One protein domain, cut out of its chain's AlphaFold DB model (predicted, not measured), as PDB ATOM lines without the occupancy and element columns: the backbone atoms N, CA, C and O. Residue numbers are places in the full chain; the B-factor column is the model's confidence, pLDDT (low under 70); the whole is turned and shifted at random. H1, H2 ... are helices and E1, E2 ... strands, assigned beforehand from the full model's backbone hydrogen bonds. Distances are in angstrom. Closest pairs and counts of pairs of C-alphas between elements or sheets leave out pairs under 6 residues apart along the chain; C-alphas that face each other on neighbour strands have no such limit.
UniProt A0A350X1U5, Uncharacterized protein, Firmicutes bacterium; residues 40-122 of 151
ATOM      1  N   GLU A  40      13.298  91.171 288.334       88.19
ATOM      2  CA  GLU A  40      13.166  92.527 288.870       88.19
ATOM      3  C   GLU A  40      11.983  92.605 289.834       88.19
ATOM      4  O   GLU A  40      12.122  93.136 290.940       88.19
ATOM      5  N   GLU A  41      10.851  92.005 289.455       88.56
ATOM      6  CA  GLU A  41       9.660  91.945 290.302       88.56
ATOM      7  C   GLU A  41       9.952  91.226 291.627       88.56
ATOM      8  O   GLU A  41       9.631  91.741 292.701       88.56
ATOM      9  N   GLY A  42      10.633  90.078 291.589       88.06
ATOM     10  CA  GLY A  42      10.960  89.343 292.809       88.06
ATOM     11  C   GLY A  42      11.940  90.070 293.729       88.06
ATOM     12  O   GLY A  42      11.769  90.049 294.953       88.06
ATOM     13  N   ILE A  43      12.934  90.779 293.174       90.94
ATOM     14  CA  ILE A  43      13.831  91.627 293.976       90.94
ATOM     15  C   ILE A  43      13.022  92.710 294.698       90.94
ATOM     16  O   ILE A  43      13.216  92.904 295.903       90.94
ATOM     17  N   LEU A  44      12.114  93.386 293.985       93.25
ATOM     18  CA  LEU A  44      11.258  94.445 294.532       93.25
ATOM     19  C   LEU A  44      10.303  93.923 295.611       93.25
ATOM     20  O   LEU A  44      10.098  94.593 296.624       93.25
ATOM     21  N   ASN A  45       9.789  92.704 295.445       91.62
ATOM     22  CA  ASN A  45       8.929  92.032 296.420       91.62
ATOM     23  C   ASN A  45       9.685  91.525 297.665       91.62
ATOM     24  O   ASN A  45       9.073  91.012 298.604       91.62
ATOM     25  N   GLY A  46      11.012  91.687 297.716       93.62
ATOM     26  CA  GLY A  46      11.834  91.263 298.849       93.62
ATOM     27  C   GLY A  46      12.125  89.762 298.869       93.62
ATOM     28  O   GLY A  46      12.507  89.231 299.917       93.62
ATOM     29  N   GLU A  47      11.951  89.073 297.741       95.25
ATOM     30  CA  GLU A  47      12.259  87.653 297.610       95.25
ATOM     31  C   GLU A  47      13.765  87.411 297.594       95.25
ATOM     32  O   GLU A  47      14.556  88.261 297.178       95.25
ATOM     33  N   VAL A  48      14.178  86.240 298.069       97.12
ATOM     34  CA  VAL A  48      15.589  85.859 298.103       97.12
ATOM     35  C   VAL A  48      15.943  85.271 296.750       97.12
ATOM     36  O   VAL A  48      15.501  84.173 296.426       97.12
ATOM     37  N   ILE A  49      16.759  85.968 295.967       95.25
ATOM     38  CA  ILE A  49      17.067  85.524 294.607       95.25
ATOM     39  C   ILE A  49      18.547  85.240 294.460       95.25
ATOM     40  O   ILE A  49      19.374  86.118 294.695       95.25
ATOM     41  N   GLN A  50      18.875  84.016 294.055       94.69
ATOM     42  CA  GLN A  50      20.211  83.637 293.633       94.69
ATOM     43  C   GLN A  50      20.308  83.714 292.106       94.69
ATOM     44  O   GLN A  50      19.680  82.923 291.402       94.69
ATOM     45  N   ASP A  51      21.146  84.631 291.625       91.88
ATOM     46  CA  ASP A  51      21.533  84.757 290.220       91.88
ATOM     47  C   ASP A  51      23.051  84.547 290.091       91.88
ATOM     48  O   ASP A  51      23.881  85.371 290.499       91.88
ATOM     49  N   GLY A  52      23.427  83.358 289.614       88.19
ATOM     50  CA  GLY A  52      24.813  82.907 289.564       88.19
ATOM     51  C   GLY A  52      25.490  82.930 290.939       88.19
ATOM     52  O   GLY A  52      25.217  82.097 291.807       88.19
ATOM     53  N   THR A  53      26.420  83.875 291.127       86.69
ATOM     54  CA  THR A  53      27.182  84.054 292.382       86.69
ATOM     55  C   THR A  53      26.614  85.137 293.297       86.69
ATOM     56  O   THR A  53      27.113  85.317 294.409       86.69
ATOM     57  N   GLN A  54      25.608  85.880 292.838       91.44
ATOM     58  CA  GLN A  54      24.990  86.954 293.600       91.44
ATOM     59  C   GLN A  54      23.727  86.451 294.287       91.44
ATOM     60  O   GLN A  54      23.000  85.617 293.749       91.44
ATOM     61  N   ILE A  55      23.480  86.962 295.493       95.19
ATOM     62  CA  ILE A  55      22.223  86.743 296.203       95.19
ATOM     63  C   ILE A  55      21.619  88.090 296.562       95.19
ATOM     64  O   ILE A  55      22.168  88.836 297.377       95.19
ATOM     65  N   HIS A  56      20.464  88.369 295.977       96.25
ATOM     66  CA  HIS A  56      19.627  89.507 296.309       96.25
ATOM     67  C   HIS A  56      18.814  89.201 297.568       96.25
ATOM     68  O   HIS A  56      18.413  88.061 297.807       96.25
ATOM     69  N   ASN A  57      18.598  90.224 298.398       97.06
ATOM     70  CA  ASN A  57      17.832  90.125 299.643       97.06
ATOM     71  C   ASN A  57      18.310  89.011 300.596       97.06
ATOM     72  O   ASN A  57      17.523  88.458 301.361       97.06
ATOM     73  N   LEU A  58      19.614  88.700 300.627       96.38
ATOM     74  CA  LEU A  58      20.178  87.697 301.545       96.38
ATOM     75  C   LEU A  58      19.786  87.950 303.015       96.38
ATOM     76  O   LEU A  58      19.521  87.012 303.766       96.38
ATOM     77  N   SER A  59      19.682  89.217 303.424       97.00
ATOM     78  CA  SER A  59      19.222  89.606 304.763       97.00
ATOM     79  C   SER A  59      17.828  89.065 305.104       97.00
ATOM     80  O   SER A  59      17.564  88.755 306.268       97.00
ATOM     81  N   ARG A  60      16.946  88.888 304.110       97.81
ATOM     82  CA  ARG A  60      15.617  88.294 304.287       97.81
ATOM     83  C   ARG A  60      15.702  86.817 304.663       97.81
ATOM     84  O   ARG A  60      14.975  86.399 305.571       97.81
ATOM     85  N   LEU A  61      16.603  86.063 304.024       97.75
ATOM     86  CA  LEU A  61      16.884  84.662 304.357       97.75
ATOM     87  C   LEU A  61      17.481  84.534 305.761       97.75
ATOM     88  O   LEU A  61      17.065  83.674 306.534       97.75
ATOM     89  N   GLU A  62      18.427  85.405 306.117       97.62
ATOM     90  CA  GLU A  62      19.036  85.401 307.453       97.62
ATOM     91  C   GLU A  62      18.004  85.713 308.541       97.62
ATOM     92  O   GLU A  62      17.973  85.047 309.577       97.62
ATOM     93  N   LYS A  63      17.117  86.685 308.296       98.31
ATOM     94  CA  LYS A  63      16.018  87.011 309.211       98.31
ATOM     95  C   LYS A  63      15.047  85.841 309.361       98.31
ATOM     96  O   LYS A  63      14.703  85.498 310.486       98.31
ATOM     97  N   PHE A  64      14.663  85.201 308.257       98.31
ATOM     98  CA  PHE A  64      13.818  84.005 308.285       98.31
ATOM     99  C   PHE A  64      14.457  82.884 309.115       98.31
ATOM    100  O   PHE A  64      13.823  82.317 310.001       98.31
ATOM    101  N   TYR A  65      15.747  82.618 308.893       97.69
ATOM    102  CA  TYR A  65      16.503  81.626 309.655       97.69
ATOM    103  C   TYR A  65      16.529  81.941 311.162       97.69
ATOM    104  O   TYR A  65      16.332  81.052 311.992       97.69
ATOM    105  N   GLN A  66      16.727  83.209 311.533       97.75
ATOM    106  CA  GLN A  66      16.683  83.647 312.930       97.75
ATOM    107  C   GLN A  66      15.282  83.530 313.543       97.75
ATOM    108  O   GLN A  66      15.166  83.093 314.687       97.75
ATOM    109  N   ASN A  67      14.234  83.901 312.802       98.06
ATOM    110  CA  ASN A  67      12.842  83.789 313.237       98.06
ATOM    111  C   ASN A  67      12.471  82.331 313.512       98.06
ATOM    112  O   ASN A  67      11.983  82.025 314.597       98.06
ATOM    113  N   MET A  68      12.826  81.422 312.603       96.56
ATOM    114  CA  MET A  68      12.630  79.983 312.777       96.56
ATOM    115  C   MET A  68      13.335  79.455 314.037       96.56
ATOM    116  O   MET A  68      12.720  78.775 314.852       96.56
ATOM    117  N   ASN A  69      14.599  79.830 314.272       95.50
ATOM    118  CA  ASN A  69      15.320  79.435 315.492       95.50
ATOM    119  C   ASN A  69      14.693  79.998 316.780       95.50
ATOM    120  O   ASN A  69      14.885  79.438 317.858       95.50
ATOM    121  N   ARG A  70      13.964  81.113 316.678       96.75
ATOM    122  CA  ARG A  70      13.216  81.744 317.775       96.75
ATOM    123  C   ARG A  70      11.761  81.284 317.849       96.75
ATOM    124  O   ARG A  70      11.028  81.809 318.683       96.75
ATOM    125  N   LYS A  71      11.353  80.324 317.013       96.38
ATOM    126  CA  LYS A  71       9.976  79.825 316.911       96.38
ATOM    127  C   LYS A  71       8.952  80.914 316.562       96.38
ATOM    128  O   LYS A  71       7.839  80.924 317.076       96.38
ATOM    129  N   ILE A  72       9.355  81.863 315.722       97.12
ATOM    130  CA  ILE A  72       8.500  82.944 315.226       97.12
ATOM    131  C   ILE A  72       8.037  82.572 313.822       97.12
ATOM    132  O   ILE A  72       8.873  82.314 312.952       97.12
ATOM    133  N   ASP A  73       6.721  82.575 313.621       97.69
ATOM    134  CA  ASP A  73       6.099  82.323 312.325       97.69
ATOM    135  C   ASP A  73       6.612  83.317 311.273       97.69
ATOM    136  O   ASP A  73       6.670  84.528 311.505       97.69
ATOM    137  N   ASP A  74       7.013  82.798 310.115       98.06
ATOM    138  CA  ASP A  74       7.560  83.599 309.024       98.06
ATOM    139  C   ASP A  74       7.419  82.862 307.682       98.06
ATOM    140  O   ASP A  74       7.280  81.636 307.640       98.06
ATOM    141  N   SER A  75       7.491  83.594 306.570       97.06
ATOM    142  CA  SER A  75       7.492  83.016 305.224       97.06
ATOM    143  C   SER A  75       8.381  83.772 304.241       97.06
ATOM    144  O   SER A  75       8.452  85.002 304.247       97.06
ATOM    145  N   ILE A  76       9.072  83.036 303.376       96.94
ATOM    146  CA  ILE A  76       9.890  83.597 302.298       96.94
ATOM    147  C   ILE A  76       9.685  82.835 301.001       96.94
ATOM    148  O   ILE A  76       9.399  81.639 301.006       96.94
ATOM    149  N   VAL A  77       9.944  83.527 299.899       94.94
ATOM    150  CA  VAL A  77      10.178  82.907 298.599       94.94
ATOM    151  C   VAL A  77      11.670  82.985 298.297       94.94
ATOM    152  O   VAL A  77      12.319  84.006 298.552       94.94
ATOM    153  N   VAL A  78      12.222  81.873 297.822       94.94
ATOM    154  CA  VAL A  78      13.601  81.754 297.356       94.94
ATOM    155  C   VAL A  78      13.572  81.307 295.901       94.94
ATOM    156  O   VAL A  78      13.021  80.248 295.595       94.94
ATOM    157  N   VAL A  79      14.194  82.080 295.018       92.81
ATOM    158  CA  VAL A  79      14.319  81.773 293.591       92.81
ATOM    159  C   VAL A  79      15.786  81.545 293.259       92.81
ATOM    160  O   VAL A  79      16.650  82.321 293.659       92.81
ATOM    161  N   ILE A  80      16.089  80.469 292.540       92.25
ATOM    162  CA  ILE A  80      17.452  80.106 292.148       92.25
ATOM    163  C   ILE A  80      17.487  79.951 290.639       92.25
ATOM    164  O   ILE A  80      16.908  79.007 290.102       92.25
ATOM    165  N   TYR A  81      18.175  80.862 289.959       89.31
ATOM    166  CA  TYR A  81      18.381  80.787 288.520       89.31
ATOM    167  C   TYR A  81      19.559  79.869 288.197       89.31
ATOM    168  O   TYR A  81      20.686  80.088 288.642       89.31
ATOM    169  N   HIS A  82      19.293  78.849 287.383       85.31
ATOM    170  CA  HIS A  82      20.321  78.014 286.752       85.31
ATOM    171  C   HIS A  82      20.686  78.541 285.362       85.31
ATOM    172  O   HIS A  82      21.803  78.347 284.888       85.31
ATOM    173  N   SER A  83      19.733  79.203 284.705       81.50
ATOM    174  CA  SER A  83      19.904  79.916 283.440       81.50
ATOM    175  C   SER A  83      18.793  80.961 283.280       81.50
ATOM    176  O   SER A  83      17.840  80.978 284.057       81.50
ATOM    177  N   ALA A  84      18.866  81.794 282.238       75.50
ATOM    178  CA  ALA A  84      17.845  82.808 281.946       75.50
ATOM    179  C   ALA A  84      16.422  82.233 281.771       75.50
ATOM    180  O   ALA A  84      15.439  82.941 281.962       75.50
ATOM    181  N   THR A  85      16.302  80.952 281.413       73.81
ATOM    182  CA  THR A  85      15.015  80.284 281.162       73.81
ATOM    183  C   THR A  85      14.695  79.200 282.187       73.81
ATOM    184  O   THR A  85      13.668  78.536 282.066       73.81
ATOM    185  N   GLN A  86      15.579  78.956 283.159       81.38
ATOM    186  CA  GLN A  86      15.415  77.894 284.144       81.38
ATOM    187  C   GLN A  86      15.699  78.419 285.546       81.38
ATOM    188  O   GLN A  86      16.843  78.692 285.907       81.38
ATOM    189  N   SER A  87      14.647  78.455 286.358       85.38
ATOM    190  CA  SER A  87      14.712  78.791 287.773       85.38
ATOM    191  C   SER A  87      14.014  77.733 288.623       85.38
ATOM    192  O   SER A  87      13.013  77.146 288.215       85.38
ATOM    193  N   GLU A  88      14.517  77.519 289.832       87.00
ATOM    194  CA  GLU A  88      13.820  76.790 290.888       87.00
ATOM    195  C   GLU A  88      13.222  77.783 291.876       87.00
ATOM    196  O   GLU A  88      13.914  78.686 292.336       87.00
ATOM    197  N   LEU A  89      11.953  77.594 292.230       89.19
ATOM    198  CA  LEU A  89      11.275  78.403 293.232       89.19
ATOM    199  C   LEU A  89      10.940  77.540 294.447       89.19
ATOM    200  O   LEU A  89      10.388  76.442 294.318       89.19
ATOM    201  N   TYR A  90      11.291  78.062 295.616       91.69
ATOM    202  CA  TYR A  90      11.005  77.499 296.922       91.69
ATOM    203  C   TYR A  90      10.168  78.495 297.717       91.69
ATOM    204  O   TYR A  90      10.642  79.583 298.029       91.69
ATOM    205  N   GLU A  91       8.951  78.122 298.097       93.50
ATOM    206  CA  GLU A  91       8.206  78.860 299.119       93.50
ATOM    207  C   GLU A  91       8.417  78.155 300.456       93.50
ATOM    208  O   GLU A  91       8.105  76.970 300.602       93.50
ATOM    209  N   LEU A  92       9.013  78.862 301.414       96.00
ATOM    210  CA  LEU A  92       9.323  78.359 302.744       96.00
ATOM    211  C   LEU A  92       8.393  79.039 303.737       96.00
ATOM    212  O   LEU A  92       8.458  80.251 303.916       96.00
ATOM    213  N   ILE A  93       7.560  78.251 304.408       96.94
ATOM    214  CA  ILE A  93       6.615  78.738 305.413       96.94
ATOM    215  C   ILE A  93       6.917  78.017 306.716       96.94
ATOM    216  O   ILE A  93       6.755  76.799 306.807       96.94
ATOM    217  N   TYR A  94       7.361  78.763 307.720       97.56
ATOM    218  CA  TYR A  94       7.561  78.241 309.060       97.56
ATOM    219  C   TYR A  94       6.411  78.685 309.955       97.56
ATOM    220  O   TYR A  94       6.180  79.877 310.136       97.56
ATOM    221  N   THR A  95       5.672  77.719 310.487       95.56
ATOM    222  CA  THR A  95       4.562  77.958 311.412       95.56
ATOM    223  C   THR A  95       4.374  76.735 312.296       95.56
ATOM    224  O   THR A  95       4.607  75.611 311.848       95.56
ATOM    225  N   GLN A  96       3.965  76.938 313.550       91.19
ATOM    226  CA  GLN A  96       3.677  75.842 314.490       91.19
ATOM    227  C   GLN A  96       4.843  74.843 314.630       91.19
ATOM    228  O   GLN A  96       4.646  73.629 314.581       91.19
ATOM    229  N   ASP A  97       6.070  75.352 314.766       90.56
ATOM    230  CA  ASP A  97       7.298  74.549 314.864       90.56
ATOM    231  C   ASP A  97       7.576  73.630 313.647       90.56
ATOM    232  O   ASP A  97       8.405  72.721 313.725       90.56
ATOM    233  N   GLN A  98       6.932  73.873 312.500       93.56
ATOM    234  CA  GLN A  98       7.110  73.090 311.277       93.56
ATOM    235  C   GLN A  98       7.464  73.967 310.078       93.56
ATOM    236  O   GLN A  98       6.860  75.012 309.846       93.56
ATOM    237  N   LEU A  99       8.417  73.502 309.266       96.44
ATOM    238  CA  LEU A  99       8.797  74.144 308.012       96.44
ATOM    239  C   LEU A  99       8.132  73.425 306.833       96.44
ATOM    240  O   LEU A  99       8.479  72.291 306.500       96.44
ATOM    241  N   LYS A 100       7.193  74.097 306.174       95.69
ATOM    242  CA  LYS A 100       6.586  73.665 304.910       95.69
ATOM    243  C   LYS A 100       7.391  74.244 303.759       95.69
ATOM    244  O   LYS A 100       7.677  75.438 303.750       95.69
ATOM    245  N   VAL A 101       7.752  73.401 302.799       93.69
ATOM    246  CA  VAL A 101       8.470  73.820 301.594       93.69
ATOM    247  C   VAL A 101       7.694  73.387 300.365       93.69
ATOM    248  O   VAL A 101       7.403  72.200 300.199       93.69
ATOM    249  N   TYR A 102       7.403  74.350 299.503       90.31
ATOM    250  CA  TYR A 102       6.759  74.143 298.215       90.31
ATOM    251  C   TYR A 102       7.829  74.256 297.129       90.31
ATOM    252  O   TYR A 102       8.525  75.264 297.060       90.31
ATOM    253  N   THR A 103       7.995  73.207 296.321       80.88
ATOM    254  CA  THR A 103       8.950  73.158 295.200       80.88
ATOM    255  C   THR A 103       8.212  72.725 293.945       80.88
ATOM    256  O   THR A 103       7.457  71.760 294.024       80.88
ATOM    257  N   ASP A 104       8.475  73.368 292.814       67.38
ATOM    258  CA  ASP A 104       7.657  73.362 291.593       67.38
ATOM    259  C   ASP A 104       6.474  74.327 291.714       67.38
ATOM    260  O   ASP A 104       5.469  74.031 292.343       67.38
ATOM    261  N   ILE A 105       6.624  75.502 291.107       60.59
ATOM    262  CA  ILE A 105       5.514  76.356 290.692       60.59
ATOM    263  C   ILE A 105       5.514  76.272 289.172       60.59
ATOM    264  O   ILE A 105       6.090  77.111 288.486       60.59
ATOM    265  N   LYS A 106       4.954  75.190 288.631       56.38
ATOM    266  CA  LYS A 106       4.576  75.186 287.218       56.38
ATOM    267  C   LYS A 106       3.168  75.739 287.141       56.38
ATOM    268  O   LYS A 106       2.254  75.187 287.748       56.38
ATOM    269  N   THR A 107       3.030  76.850 286.439       52.12
ATOM    270  CA  THR A 107       1.735  77.381 286.038       52.12
ATOM    271  C   THR A 107       1.267  76.534 284.860       52.12
ATOM    272  O   THR A 107       1.959  76.484 283.842       52.12
ATOM    273  N   ASP A 108       0.164  75.799 285.017       54.75
ATOM    274  CA  ASP A 108      -0.477  75.123 283.886       54.75
ATOM    275  C   ASP A 108      -1.002  76.156 282.869       54.75
ATOM    276  O   ASP A 108      -1.058  77.355 283.152       54.75
ATOM    277  N   ASP A 109      -1.420  75.700 281.686       47.41
ATOM    278  CA  ASP A 109      -1.940  76.567 280.612       47.41
ATOM    279  C   ASP A 109      -3.204  77.368 281.019       47.41
ATOM    280  O   ASP A 109      -3.685  78.211 280.264       47.41
ATOM    281  N   LEU A 110      -3.756  77.111 282.213       51.72
ATOM    282  CA  LEU A 110      -4.919  77.774 282.806       51.72
ATOM    283  C   LEU A 110      -4.555  78.663 284.010       51.72
ATOM    284  O   LEU A 110      -5.453  79.175 284.681       51.72
ATOM    285  N   GLY A 111      -3.269  78.860 284.313       52.59
ATOM    286  CA  GLY A 111      -2.834  79.712 285.421       52.59
ATOM    287  C   GLY A 111      -2.731  79.012 286.783       52.59
ATOM    288  O   GLY A 111      -2.454  79.672 287.787       52.59
ATOM    289  N   ARG A 112      -2.966  77.698 286.874       53.59
ATOM    290  CA  ARG A 112      -2.966  76.954 288.143       53.59
ATOM    291  C   ARG A 112      -1.565  76.467 288.476       53.59
ATOM    292  O   ARG A 112      -0.912  75.802 287.680       53.59
ATOM    293  N   LYS A 113      -1.122  76.789 289.688       60.00
ATOM    294  CA  LYS A 113       0.179  76.390 290.225       60.00
ATOM    295  C   LYS A 113       0.081  74.964 290.779       60.00
ATOM    296  O   LYS A 113      -0.654  74.727 291.737       60.00
ATOM    297  N   GLU A 114       0.782  74.011 290.173       58.28
ATOM    298  CA  GLU A 114       0.919  72.652 290.715       58.28
ATOM    299  C   GLU A 114       2.115  72.607 291.671       58.28
ATOM    300  O   GLU A 114       3.224  72.914 291.245       58.28
ATOM    301  N   TYR A 115       1.901  72.229 292.940       69.94
ATOM    302  CA  TYR A 115       2.926  72.273 293.992       69.94
ATOM    303  C   TYR A 115       3.315  70.883 294.501       69.94
ATOM    304  O   TYR A 115       2.447  70.071 294.834       69.94
ATOM    305  N   LYS A 116       4.615  70.646 294.728       79.19
ATOM    306  CA  LYS A 116       5.066  69.565 295.621       79.19
ATOM    307  C   LYS A 116       5.350  70.129 297.004       79.19
ATOM    308  O   LYS A 116       6.284  70.907 297.182       79.19
ATOM    309  N   ILE A 117       4.569  69.688 297.987       86.31
ATOM    310  CA  ILE A 117       4.714  70.090 299.389       86.31
ATOM    311  C   ILE A 117       5.572  69.060 300.121       86.31
ATOM    312  O   ILE A 117       5.308  67.856 300.059       86.31
ATOM    313  N   LYS A 118       6.591  69.522 300.845       89.94
ATOM    314  CA  LYS A 118       7.396  68.693 301.747       89.94
ATOM    315  C   LYS A 118       7.528  69.346 303.115       89.94
ATOM    316  O   LYS A 118       7.687  70.559 303.225       89.94
ATOM    317  N   MET A 119       7.500  68.506 304.145       93.12
ATOM    318  CA  MET A 119       7.671  68.915 305.537       93.12
ATOM    319  C   MET A 119       9.127  68.755 305.969       93.12
ATOM    320  O   MET A 119       9.773  67.734 305.691       93.12
ATOM    321  N   TYR A 120       9.614  69.760 306.685       94.56
ATOM    322  CA  TYR A 120      10.941  69.822 307.269       94.56
ATOM    323  C   TYR A 120      10.865  70.263 308.732       94.56
ATOM    324  O   TYR A 120       9.937  70.961 309.142       94.56
ATOM    325  N   THR A 121      11.841  69.835 309.529       93.56
ATOM    326  CA  THR A 121      11.987  70.256 310.928       93.56
ATOM    327  C   THR A 121      12.719  71.592 311.039       93.56
ATOM    328  O   THR A 121      12.568  72.291 312.033       93.56
ATOM    329  N   GLY A 122      13.483  71.977 310.013       95.31
ATOM    330  CA  GLY A 122      14.077  73.304 309.934       95.31
ATOM    331  C   GLY A 122      15.147  73.438 308.859       95.31
ATOM    332  O   GLY A 122      15.227  72.655 307.907       95.31
TER     333      GLY A 122
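Overview. This is residues 40 to 122 of the 151 residues of an uncharacterized protein of Firmicutes bacterium (UniProt A0A350X1U5). A twisted wall of six strands has four long strands, E3 to E6, running back and forth, and a small hairpin, E1 and E2, added beside E3. The helix H2 packs slantwise over E3 on one face of this sheet, and the short helix H1 covers E1, while E6 makes the far edge. The printed part has 83 residues, with two named helices and six named strands in the order H1, E1, E2, H2, E3, E4, E5, E6. The sheet runs E2, E1, E3, E4, E5, E6 and is mixed, with E1 and E3 parallel; the class is mixed, helices and strands. The whole is compact, with a radius of gyration of the C-alphas of 13.4 A and spans of 38 by 29 by 19 A.

Along the chain. H1, residues 40 to 44, begins at C-alpha 40 at (13.166, 92.527, 288.870) and is 6.3 A long. E1, residues 48 to 51, spans 9.9 A, and E2, residues 54 to 56, spans 6.5 A. H2, residues 58 to 69, is 16.9 A long from C-alpha 58 at (20.178, 87.697, 301.545). E3, residues 74 to 83, measures 28.6 A; E4, residues 86 to 95, 29.3 A; E5, residues 98 to 107, 26.2 A. E6, residues 113 to 120, is 21.2 A long and ends at C-alpha 120 at (10.941, 69.822, 307.269).

Arrangement. The edge strands are E2 and E6. E1 and E2 form an antiparallel hairpin, with N 56 and O 49 2.8 A apart. E1 is parallel to E3 at 10 degrees, with N 50 and O 79 at 2.8 A. E3, E4, E5 and E6 form a meander, each strand the antiparallel neighbour of the one before: N 78 and O 90 are 2.8 A apart, N 100 and O 93 2.8 A, and N 120 and O 99 2.8 A. H2 and the sheet make two layers, a helix on one face of a sheet, at a height over the sheet of 8.3 A. H2 lies over E3 and only just over E4, with 3 of its 12 C-alphas there, and runs slantwise to the strands, at 43 degrees to E3 on the local plane. The closest C-alphas of H2 and E3 are those of Phe 64 and Asp 74, 6.3 A apart. H1 is on the sheet over E1, at a height of 9.1 A; their closest C-alphas are those of Ile 43 and Ile 49, 6.9 A apart. H1 and H2 are apart. In both helices every O i to N i+4 pair is within hydrogen-bond range.

Size, cuts and confidence. The C-alphas farthest apart are those of Arg 70 and Asp 109, at 40.5 A. The printed part has no cut, and its seven links between named elements are tight. The mean pLDDT of the printed part is 87.4; residues 104 to 115 are under 70.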